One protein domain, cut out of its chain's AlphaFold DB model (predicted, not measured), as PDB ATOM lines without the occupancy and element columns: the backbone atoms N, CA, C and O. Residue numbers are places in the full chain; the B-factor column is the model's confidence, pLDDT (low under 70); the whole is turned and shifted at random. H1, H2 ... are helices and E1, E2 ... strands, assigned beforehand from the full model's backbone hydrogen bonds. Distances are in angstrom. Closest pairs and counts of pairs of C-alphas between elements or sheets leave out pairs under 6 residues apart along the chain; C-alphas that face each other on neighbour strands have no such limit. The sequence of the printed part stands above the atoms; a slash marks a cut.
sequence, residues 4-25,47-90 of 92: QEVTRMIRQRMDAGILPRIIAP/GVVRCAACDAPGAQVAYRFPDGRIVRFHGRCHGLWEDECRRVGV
ATOM      1  N   GLN A   4     149.490 188.555 180.656       85.38
ATOM      2  CA  GLN A   4     148.800 189.694 181.270       85.38
ATOM      3  C   GLN A   4     147.851 189.254 182.388       85.38
ATOM      4  O   GLN A   4     147.761 189.909 183.424       85.38
ATOM      5  N   GLU A   5     147.187 188.114 182.204       86.50
ATOM      6  CA  GLU A   5     146.301 187.545 183.212       86.50
ATOM      7  C   GLU A   5     147.080 187.058 184.438       86.50
ATOM      8  O   GLU A   5     146.716 187.405 185.563       86.50
ATOM      9  N   VAL A   6     148.200 186.348 184.235       84.50
ATOM     10  CA  VAL A   6     149.095 185.942 185.335       84.50
ATOM     11  C   VAL A   6     149.582 187.172 186.105       84.50
ATOM     12  O   VAL A   6     149.498 187.206 187.329       84.50
ATOM     13  N   THR A   7     150.058 188.204 185.404       85.25
ATOM     14  CA  THR A   7     150.563 189.436 186.028       85.25
ATOM     15  C   THR A   7     149.472 190.153 186.825       85.25
ATOM     16  O   THR A   7     149.721 190.585 187.950       85.25
ATOM     17  N   ARG A   8     148.243 190.240 186.300       88.81
ATOM     18  CA  ARG A   8     147.105 190.815 187.034       88.81
ATOM     19  C   ARG A   8     146.817 190.037 188.319       88.81
ATOM     20  O   ARG A   8     146.631 190.649 189.367       88.81
ATOM     21  N   MET A   9     146.817 188.707 188.254       86.19
ATOM     22  CA  MET A   9     146.588 187.861 189.426       86.19
ATOM     23  C   MET A   9     147.698 187.971 190.471       86.19
ATOM     24  O   MET A   9     147.410 187.977 191.666       86.19
ATOM     25  N   ILE A  10     148.954 188.091 190.040       84.56
ATOM     26  CA  ILE A  10     150.086 188.330 190.942       84.56
ATOM     27  C   ILE A  10     149.860 189.624 191.729       84.56
ATOM     28  O   ILE A  10     149.938 189.604 192.955       84.56
ATOM     29  N   ARG A  11     149.496 190.721 191.049       85.50
ATOM     30  CA  ARG A  11     149.206 192.012 191.697       85.50
ATOM     31  C   ARG A  11     148.072 191.917 192.708       85.50
ATOM     32  O   ARG A  11     148.223 192.387 193.827       85.50
ATOM     33  N   GLN A  12     146.964 191.277 192.339       85.19
ATOM     34  CA  GLN A  12     145.822 191.090 193.242       85.19
ATOM     35  C   GLN A  12     146.203 190.286 194.487       85.19
ATOM     36  O   GLN A  12     145.816 190.638 195.595       85.19
ATOM     37  N   ARG A  13     147.003 189.229 194.331       82.38
ATOM     38  CA  ARG A  13     147.462 188.425 195.469       82.38
ATOM     39  C   ARG A  13     148.484 189.156 196.336       82.38
ATOM     40  O   ARG A  13     148.492 188.948 197.545       82.38
ATOM     41  N   MET A  14     149.320 190.010 195.747       82.62
ATOM     42  CA  MET A  14     150.180 190.926 196.501       82.62
ATOM     43  C   MET A  14     149.375 191.988 197.256       82.62
ATOM     44  O   MET A  14     149.796 192.440 198.322       82.62
ATOM     45  N   ASP A  15     148.236 192.414 196.710       81.06
ATOM     46  CA  ASP A  15     147.300 193.321 197.375       81.06
ATOM     47  C   ASP A  15     146.601 192.665 198.563       81.06
ATOM     48  O   ASP A  15     146.659 193.179 199.674       81.06
ATOM     49  N   ALA A  16     146.103 191.448 198.357       78.75
ATOM     50  CA  ALA A  16     145.469 190.633 199.384       78.75
ATOM     51  C   ALA A  16     146.435 190.085 200.460       78.75
ATOM     52  O   ALA A  16     146.007 189.342 201.338       78.75
ATOM     53  N   GLY A  17     147.741 190.376 200.381       74.88
ATOM     54  CA  GLY A  17     148.752 189.863 201.318       74.88
ATOM     55  C   GLY A  17     149.035 188.358 201.203       74.88
ATOM     56  O   GLY A  17     149.756 187.801 202.028       74.88
ATOM     57  N   ILE A  18     148.496 187.700 200.173       76.50
ATOM     58  CA  ILE A  18     148.702 186.274 199.878       76.50
ATOM     59  C   ILE A  18     150.095 186.058 199.282       76.50
ATOM     60  O   ILE A  18     150.779 185.091 199.617       76.50
ATOM     61  N   LEU A  19     150.518 186.963 198.393       75.38
ATOM     62  CA  LEU A  19     151.875 186.992 197.863       75.38
ATOM     63  C   LEU A  19     152.689 188.091 198.553       75.38
ATOM     64  O   LEU A  19     152.237 189.233 198.645       75.38
ATOM     65  N   PRO A  20     153.916 187.787 198.990       71.25
ATOM     66  CA  PRO A  20     154.813 188.811 199.488       71.25
ATOM     67  C   PRO A  20     155.256 189.736 198.349       71.25
ATOM     68  O   PRO A  20     155.402 189.319 197.197       71.25
ATOM     69  N   ARG A  21     155.484 191.003 198.710       75.00
ATOM     70  CA  ARG A  21     155.951 192.083 197.822       75.00
ATOM     71  C   ARG A  21     157.472 192.263 197.833       75.00
ATOM     72  O   ARG A  21     157.983 193.190 197.217       75.00
ATOM     73  N   ILE A  22     158.183 191.427 198.583       65.12
ATOM     74  CA  ILE A  22     159.617 191.554 198.834       65.12
ATOM     75  C   ILE A  22     160.284 190.281 198.327       65.12
ATOM     76  O   ILE A  22     159.930 189.180 198.758       65.12
ATOM     77  N   ILE A  23     161.272 190.436 197.447       60.78
ATOM     78  CA  ILE A  23     162.280 189.400 197.224       60.78
ATOM     79  C   ILE A  23     163.228 189.543 198.408       60.78
ATOM     80  O   ILE A  23     164.127 190.383 198.384       60.78
ATOM     81  N   ALA A  24     162.964 188.829 199.508       55.81
ATOM     82  CA  ALA A  24     163.967 188.754 200.565       55.81
ATOM     83  C   ALA A  24     165.255 188.252 199.897       55.81
ATOM     84  O   ALA A  24     165.139 187.327 199.082       55.81
ATOM     85  N   PRO A  25     166.430 188.859 200.166       50.81
ATOM     86  CA  PRO A  25     167.675 188.361 199.616       50.81
ATOM     87  C   PRO A  25     167.730 186.895 199.998       50.81
ATOM     88  O   PRO A  25     167.718 186.545 201.178       50.81
ATOM     89  N   GLY A  47     151.630 167.000 191.515       51.12
ATOM     90  CA  GLY A  47     150.269 167.105 190.949       51.12
ATOM     91  C   GLY A  47     149.199 167.775 191.837       51.12
ATOM     92  O   GLY A  47     148.122 168.103 191.349       51.12
ATOM     93  N   VAL A  48     149.479 167.997 193.124       57.97
ATOM     94  CA  VAL A  48     148.559 168.556 194.141       57.97
ATOM     95  C   VAL A  48     148.924 170.000 194.501       57.97
ATOM     96  O   VAL A  48     148.061 170.810 194.842       57.97
ATOM     97  N   VAL A  49     150.204 170.352 194.409       70.44
ATOM     98  CA  VAL A  49     150.713 171.669 194.772       70.44
ATOM     99  C   VAL A  49     150.243 172.713 193.762       70.44
ATOM    100  O   VAL A  49     150.589 172.683 192.577       70.44
ATOM    101  N   ARG A  50     149.513 173.699 194.284       82.56
ATOM    102  CA  ARG A  50     149.024 174.856 193.540       82.56
ATOM    103  C   ARG A  50     150.072 175.951 193.443       82.56
ATOM    104  O   ARG A  50     150.794 176.242 194.396       82.56
ATOM    105  N   CYS A  51     150.125 176.590 192.282       85.88
ATOM    106  CA  CYS A  51     150.945 177.766 192.079       85.88
ATOM    107  C   CYS A  51     150.344 178.965 192.809       85.88
ATOM    108  O   CYS A  51     149.211 179.360 192.552       85.88
ATOM    109  N   ALA A  52     151.145 179.627 193.636       84.75
ATOM    110  CA  ALA A  52     150.719 180.804 194.379       84.75
ATOM    111  C   ALA A  52     150.384 182.015 193.490       84.75
ATOM    112  O   ALA A  52     149.727 182.937 193.950       84.75
ATOM    113  N   ALA A  53     150.805 182.034 192.221       84.75
ATOM    114  CA  ALA A  53     150.506 183.117 191.280       84.75
ATOM    115  C   ALA A  53     149.247 182.893 190.434       84.75
ATOM    116  O   ALA A  53     148.661 183.872 189.975       84.75
ATOM    117  N   CYS A  54     148.835 181.646 190.187       87.50
ATOM    118  CA  CYS A  54     147.720 181.341 189.282       87.50
ATOM    119  C   CYS A  54     146.737 180.284 189.795       87.50
ATOM    120  O   CYS A  54     145.783 179.973 189.097       87.50
ATOM    121  N   ASP A  55     146.945 179.741 190.993       85.25
ATOM    122  CA  ASP A  55     146.197 178.631 191.604       85.25
ATOM    123  C   ASP A  55     146.249 177.283 190.877       85.25
ATOM    124  O   ASP A  55     145.856 176.267 191.446       85.25
ATOM    125  N   ALA A  56     146.750 177.230 189.643       84.56
ATOM    126  CA  ALA A  56     146.795 175.983 188.894       84.56
ATOM    127  C   ALA A  56     147.791 174.982 189.522       84.56
ATOM    128  O   ALA A  56     148.846 175.399 190.023       84.56
ATOM    129  N   PRO A  57     147.483 173.670 189.497       81.69
ATOM    130  CA  PRO A  57     148.384 172.624 189.980       81.69
ATOM    131  C   PRO A  57     149.666 172.543 189.133       81.69
ATOM    132  O   PRO A  57     149.767 173.152 188.063       81.69
ATOM    133  N   GLY A  58     150.666 171.789 189.595       81.44
ATOM    134  CA  GLY A  58     151.919 171.595 188.853       81.44
ATOM    135  C   GLY A  58     153.015 172.609 189.175       81.44
ATOM    136  O   GLY A  58     153.909 172.828 188.352       81.44
ATOM    137  N   ALA A  59     152.944 173.277 190.330       80.81
ATOM    138  CA  ALA A  59     153.997 174.195 190.753       80.81
ATOM    139  C   ALA A  59     155.273 173.425 191.130       80.81
ATOM    140  O   ALA A  59     155.245 172.533 191.973       80.81
ATOM    141  N   GLN A  60     156.390 173.797 190.504       76.38
ATOM    142  CA  GLN A  60     157.669 173.073 190.577       76.38
ATOM    143  C   GLN A  60     158.764 173.879 191.284       76.38
ATOM    144  O   GLN A  60     159.697 173.310 191.839       76.38
ATOM    145  N   VAL A  61     158.659 175.207 191.274       76.94
ATOM    146  CA  VAL A  61     159.639 176.101 191.893       76.94
ATOM    147  C   VAL A  61     159.209 176.367 193.325       76.94
ATOM    148  O   VAL A  61     158.120 176.894 193.534       76.94
ATOM    149  N   ALA A  62     160.045 176.030 194.303       78.81
ATOM    150  CA  ALA A  62     159.821 176.369 195.704       78.81
ATOM    151  C   ALA A  62     160.705 177.553 196.108       78.81
ATOM    152  O   ALA A  62     161.928 177.445 196.122       78.81
ATOM    153  N   TYR A  63     160.073 178.663 196.469       73.12
ATOM    154  CA  TYR A  63     160.722 179.846 197.014       73.12
ATOM    155  C   TYR A  63     160.598 179.833 198.539       73.12
ATOM    156  O   TYR A  63     159.485 179.784 199.072       73.12
ATOM    157  N   ARG A  64     161.732 179.853 199.250       73.44
ATOM    158  CA  ARG A  64     161.777 179.854 200.720       73.44
ATOM    159  C   ARG A  64     162.105 181.250 201.238       73.44
ATOM    160  O   ARG A  64     163.071 181.862 200.798       73.44
ATOM    161  N   PHE A  65     161.303 181.732 202.179       67.75
ATOM    162  CA  PHE A  65     161.524 182.991 202.886       67.75
ATOM    163  C   PHE A  65     162.349 182.754 204.158       67.75
ATOM    164  O   PHE A  65     162.251 181.669 204.736       67.75
ATOM    165  N   PRO A  66     163.106 183.760 204.638       62.81
ATOM    166  CA  PRO A  66     163.854 183.657 205.894       62.81
ATOM    167  C   PRO A  66     162.950 183.381 207.107       62.81
ATOM    168  O   PRO A  66     163.373 182.698 208.030       62.81
ATOM    169  N   ASP A  67     161.676 183.795 207.067       67.94
ATOM    170  CA  ASP A  67     160.666 183.454 208.086       67.94
ATOM    171  C   ASP A  67     160.212 181.974 208.050       67.94
ATOM    172  O   ASP A  67     159.226 181.605 208.683       67.94
ATOM    173  N   GLY A  68     160.829 181.127 207.220       68.25
ATOM    174  CA  GLY A  68     160.474 179.712 207.051       68.25
ATOM    175  C   GLY A  68     159.269 179.441 206.140       68.25
ATOM    176  O   GLY A  68     158.971 178.286 205.834       68.25
ATOM    177  N   ARG A  69     158.579 180.482 205.650       71.25
ATOM    178  CA  ARG A  69     157.467 180.340 204.692       71.25
ATOM    179  C   ARG A  69     157.965 179.789 203.354       71.25
ATOM    180  O   ARG A  69     158.991 180.230 202.842       71.25
ATOM    181  N   ILE A  70     157.211 178.864 202.759       74.56
ATOM    182  CA  ILE A  70     157.514 178.287 201.441       74.56
ATOM    183  C   ILE A  70     156.370 178.603 200.483       74.56
ATOM    184  O   ILE A  70     155.234 178.196 200.715       74.56
ATOM    185  N   VAL A  71     156.677 179.291 199.387       77.44
ATOM    186  CA  VAL A  71     155.722 179.618 198.323       77.44
ATOM    187  C   VAL A  71     156.130 178.872 197.061       77.44
ATOM    188  O   VAL A  71     157.314 178.801 196.742       77.44
ATOM    189  N   ARG A  72     155.169 178.281 196.346       83.69
ATOM    190  CA  ARG A  72     155.459 177.473 195.157       83.69
ATOM    191  C   ARG A  72     154.889 178.085 193.882       83.69
ATOM    192  O   ARG A  72     153.766 178.584 193.866       83.69
ATOM    193  N   PHE A  73     155.657 178.024 192.796       81.00
ATOM    194  CA  PHE A  73     155.317 178.612 191.503       81.00
ATOM    195  C   PHE A  73     155.563 177.655 190.332       81.00
ATOM    196  O   PHE A  73     156.411 176.764 190.392       81.00
ATOM    197  N   HIS A  74     154.867 177.868 189.214       87.88
ATOM    198  CA  HIS A  74     155.388 177.437 187.910       87.88
ATOM    199  C   HIS A  74     156.617 178.278 187.549       87.88
ATOM    200  O   HIS A  74     156.665 179.454 187.907       87.88
ATOM    201  N   GLY A  75     157.552 177.735 186.763       82.06
ATOM    202  CA  GLY A  75     158.752 178.477 186.345       82.06
ATOM    203  C   GLY A  75     158.434 179.821 185.676       82.06
ATOM    204  O   GLY A  75     159.006 180.848 186.027       82.06
ATOM    205  N   ARG A  76     157.431 179.852 184.786       85.12
ATOM    206  CA  ARG A  76     156.977 181.098 184.145       85.12
ATOM    207  C   ARG A  76     156.354 182.085 185.137       85.12
ATOM    208  O   ARG A  76     156.590 183.284 185.041       85.12
ATOM    209  N   CYS A  77     155.537 181.590 186.063       85.31
ATOM    210  CA  CYS A  77     154.853 182.418 187.053       85.31
ATOM    211  C   CYS A  77     155.830 183.034 188.059       85.31
ATOM    212  O   CYS A  77     155.629 184.172 188.472       85.31
ATOM    213  N   HIS A  78     156.890 182.302 188.406       84.25
ATOM    214  CA  HIS A  78     157.962 182.779 189.270       84.25
ATOM    215  C   HIS A  78     158.636 184.026 188.692       84.25
ATOM    216  O   HIS A  78     158.646 185.061 189.346       84.25
ATOM    217  N   GLY A  79     159.091 183.973 187.434       82.69
ATOM    218  CA  GLY A  79     159.770 185.115 186.810       82.69
ATOM    219  C   GLY A  79     158.888 186.364 186.689       82.69
ATOM    220  O   GLY A  79     159.375 187.482 186.821       82.69
ATOM    221  N   LEU A  80     157.574 186.195 186.493       86.81
ATOM    222  CA  LEU A  80     156.628 187.320 186.500       86.81
ATOM    223  C   LEU A  80     156.432 187.908 187.900       86.81
ATOM    224  O   LEU A  80     156.252 189.115 188.035       86.81
ATOM    225  N   TRP A  81     156.447 187.065 188.932       84.88
ATOM    226  CA  TRP A  81     156.369 187.514 190.318       84.88
ATOM    227  C   TRP A  81     157.648 188.246 190.740       84.88
ATOM    228  O   TRP A  81     157.548 189.304 191.351       84.88
ATOM    229  N   GLU A  82     158.828 187.761 190.349       83.06
ATOM    230  CA  GLU A  82     160.102 188.451 190.592       83.06
ATOM    231  C   GLU A  82     160.169 189.820 189.904       83.06
ATOM    232  O   GLU A  82     160.597 190.797 190.518       83.06
ATOM    233  N   ASP A  83     159.714 189.918 188.651       84.12
ATOM    234  CA  ASP A  83     159.649 191.189 187.918       84.12
ATOM    235  C   ASP A  83     158.731 192.200 188.623       84.12
ATOM    236  O   ASP A  83     159.112 193.352 188.847       84.12
ATOM    237  N   GLU A  84     157.554 191.753 189.070       83.44
ATOM    238  CA  GLU A  84     156.621 192.591 189.825       83.44
ATOM    239  C   GLU A  84     157.179 192.984 191.198       83.44
ATOM    240  O   GLU A  84     157.083 194.152 191.572       83.44
ATOM    241  N   CYS A  85     157.827 192.066 191.924       80.19
ATOM    242  CA  CYS A  85     158.513 192.380 193.176       80.19
ATOM    243  C   CYS A  85     159.633 193.412 192.972       80.19
ATOM    244  O   CYS A  85     159.774 194.332 193.773       80.19
ATOM    245  N   ARG A  86     160.413 193.312 191.887       79.50
ATOM    246  CA  ARG A  86     161.439 194.310 191.546       79.50
ATOM    247  C   ARG A  86     160.805 195.657 191.215       79.50
ATOM    248  O   ARG A  86     161.280 196.681 191.689       79.50
ATOM    249  N   ARG A  87     159.699 195.668 190.471       78.38
ATOM    250  CA  ARG A  87     158.952 196.892 190.156       78.38
ATOM    251  C   ARG A  87     158.432 197.603 191.407       78.38
ATOM    252  O   ARG A  87     158.471 198.828 191.448       78.38
ATOM    253  N   VAL A  88     157.933 196.867 192.402       71.25
ATOM    254  CA  VAL A  88     157.423 197.464 193.654       71.25
ATOM    255  C   VAL A  88     158.527 197.759 194.674       71.25
ATOM    256  O   VAL A  88     158.362 198.669 195.482       71.25
ATOM    257  N   GLY A  89     159.636 197.013 194.628       61.62
ATOM    258  CA  GLY A  89     160.822 197.199 195.467       61.62
ATOM    259  C   GLY A  89     161.734 198.343 195.015       61.62
ATOM    260  O   GLY A  89     162.487 198.864 195.828       61.62
ATOM    261  N   VAL A  90     161.635 198.797 193.759       47.84
ATOM    262  CA  VAL A  90     162.209 200.075 193.302       47.84
ATOM    263  C   VAL A  90     161.318 201.216 193.806       47.84
ATOM    264  O   VAL A  90     160.530 201.818 193.078       47.84
TER     265      VAL A  90
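What this domain is: This is residues 4 to 25 and 47 to 90 of the 92 residues of an uncharacterized protein of Candidatus Rokubacteria bacterium (UniProt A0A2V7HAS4). A small hairpin of two strands, E1 and E2, leads at once into the long helix H2 and lies at the end of H2 where that helix begins. The shorter helix H1 crosses H2 near its middle, and both helices run the same way. The 66 printed residues hold two named helices and two named strands, in the order H1, E1, E2, H2, and the sheet, in the order E1 - E2, is antiparallel. The class is mixed, helices and strands. The whole is compact, with a radius of gyration of the C-alphas of 11.0 A, and it spans 35 by 29 by 20 A.

Where its parts are: Start with the sheet: find C-alpha 61 at (159.639, 176.101, 191.893), where strand E1 begins; it covers residues 61 to 64. Strand E2 covers residues 70 to 73. With one residue between it and E2, helix H2 begins at C-alpha 75, which you find at (158.752, 178.477, 186.345); it covers residues 75 to 89 and measures 20.9 A from first to last C-alpha. Helix H1, residues 4 to 15, begins at C-alpha 4, (148.800, 189.694, 181.270), and measures 16.6 A.

How they stand to each other: E1 and E2 are a hairpin, antiparallel at 155 degrees between their directions. Look at C-alphas 62 and 72, which face each other at 4.5 A. Across the pair, N 63 and O 71 are 2.8 A apart and N 61 and O 73 are 2.9 A apart, both within hydrogen-bond range. From the sheet go on to H2: its closest C-alphas with E1 are those of Gly 75 and Val 61, 6.1 A apart. H1 touches H2 with its residues 6 to 11 alone, the closest C-alphas being those of Ile 10 and Trp 81 at 6.4 A. Their lines stand at a steep tilt of 53 degrees, and they run the same way. H1 and E2 are apart. In H1 and H2 every O i to N i+4 pair is within hydrogen-bond range.

The domain as a whole: The two C-alphas farthest apart are those of Gly 47 and Val 90, at 35.1 A. Residues 26 to 46 are not printed, and across this cut C-alphas 25 and 47 are 28.8 A apart; the link across the cut joins H1 to E1. The links from E1 to E2 and from E2 to H2 are tight. Residues 47 to 60 hold no named element; their C-alphas lie 5 to 18 A from the mean of all C-alphas. The mean pLDDT of the printed part is 77.3, and this predicted model is under 70 at residues 22 to 25, 47 to 48, 65 to 68 and 89 to 90.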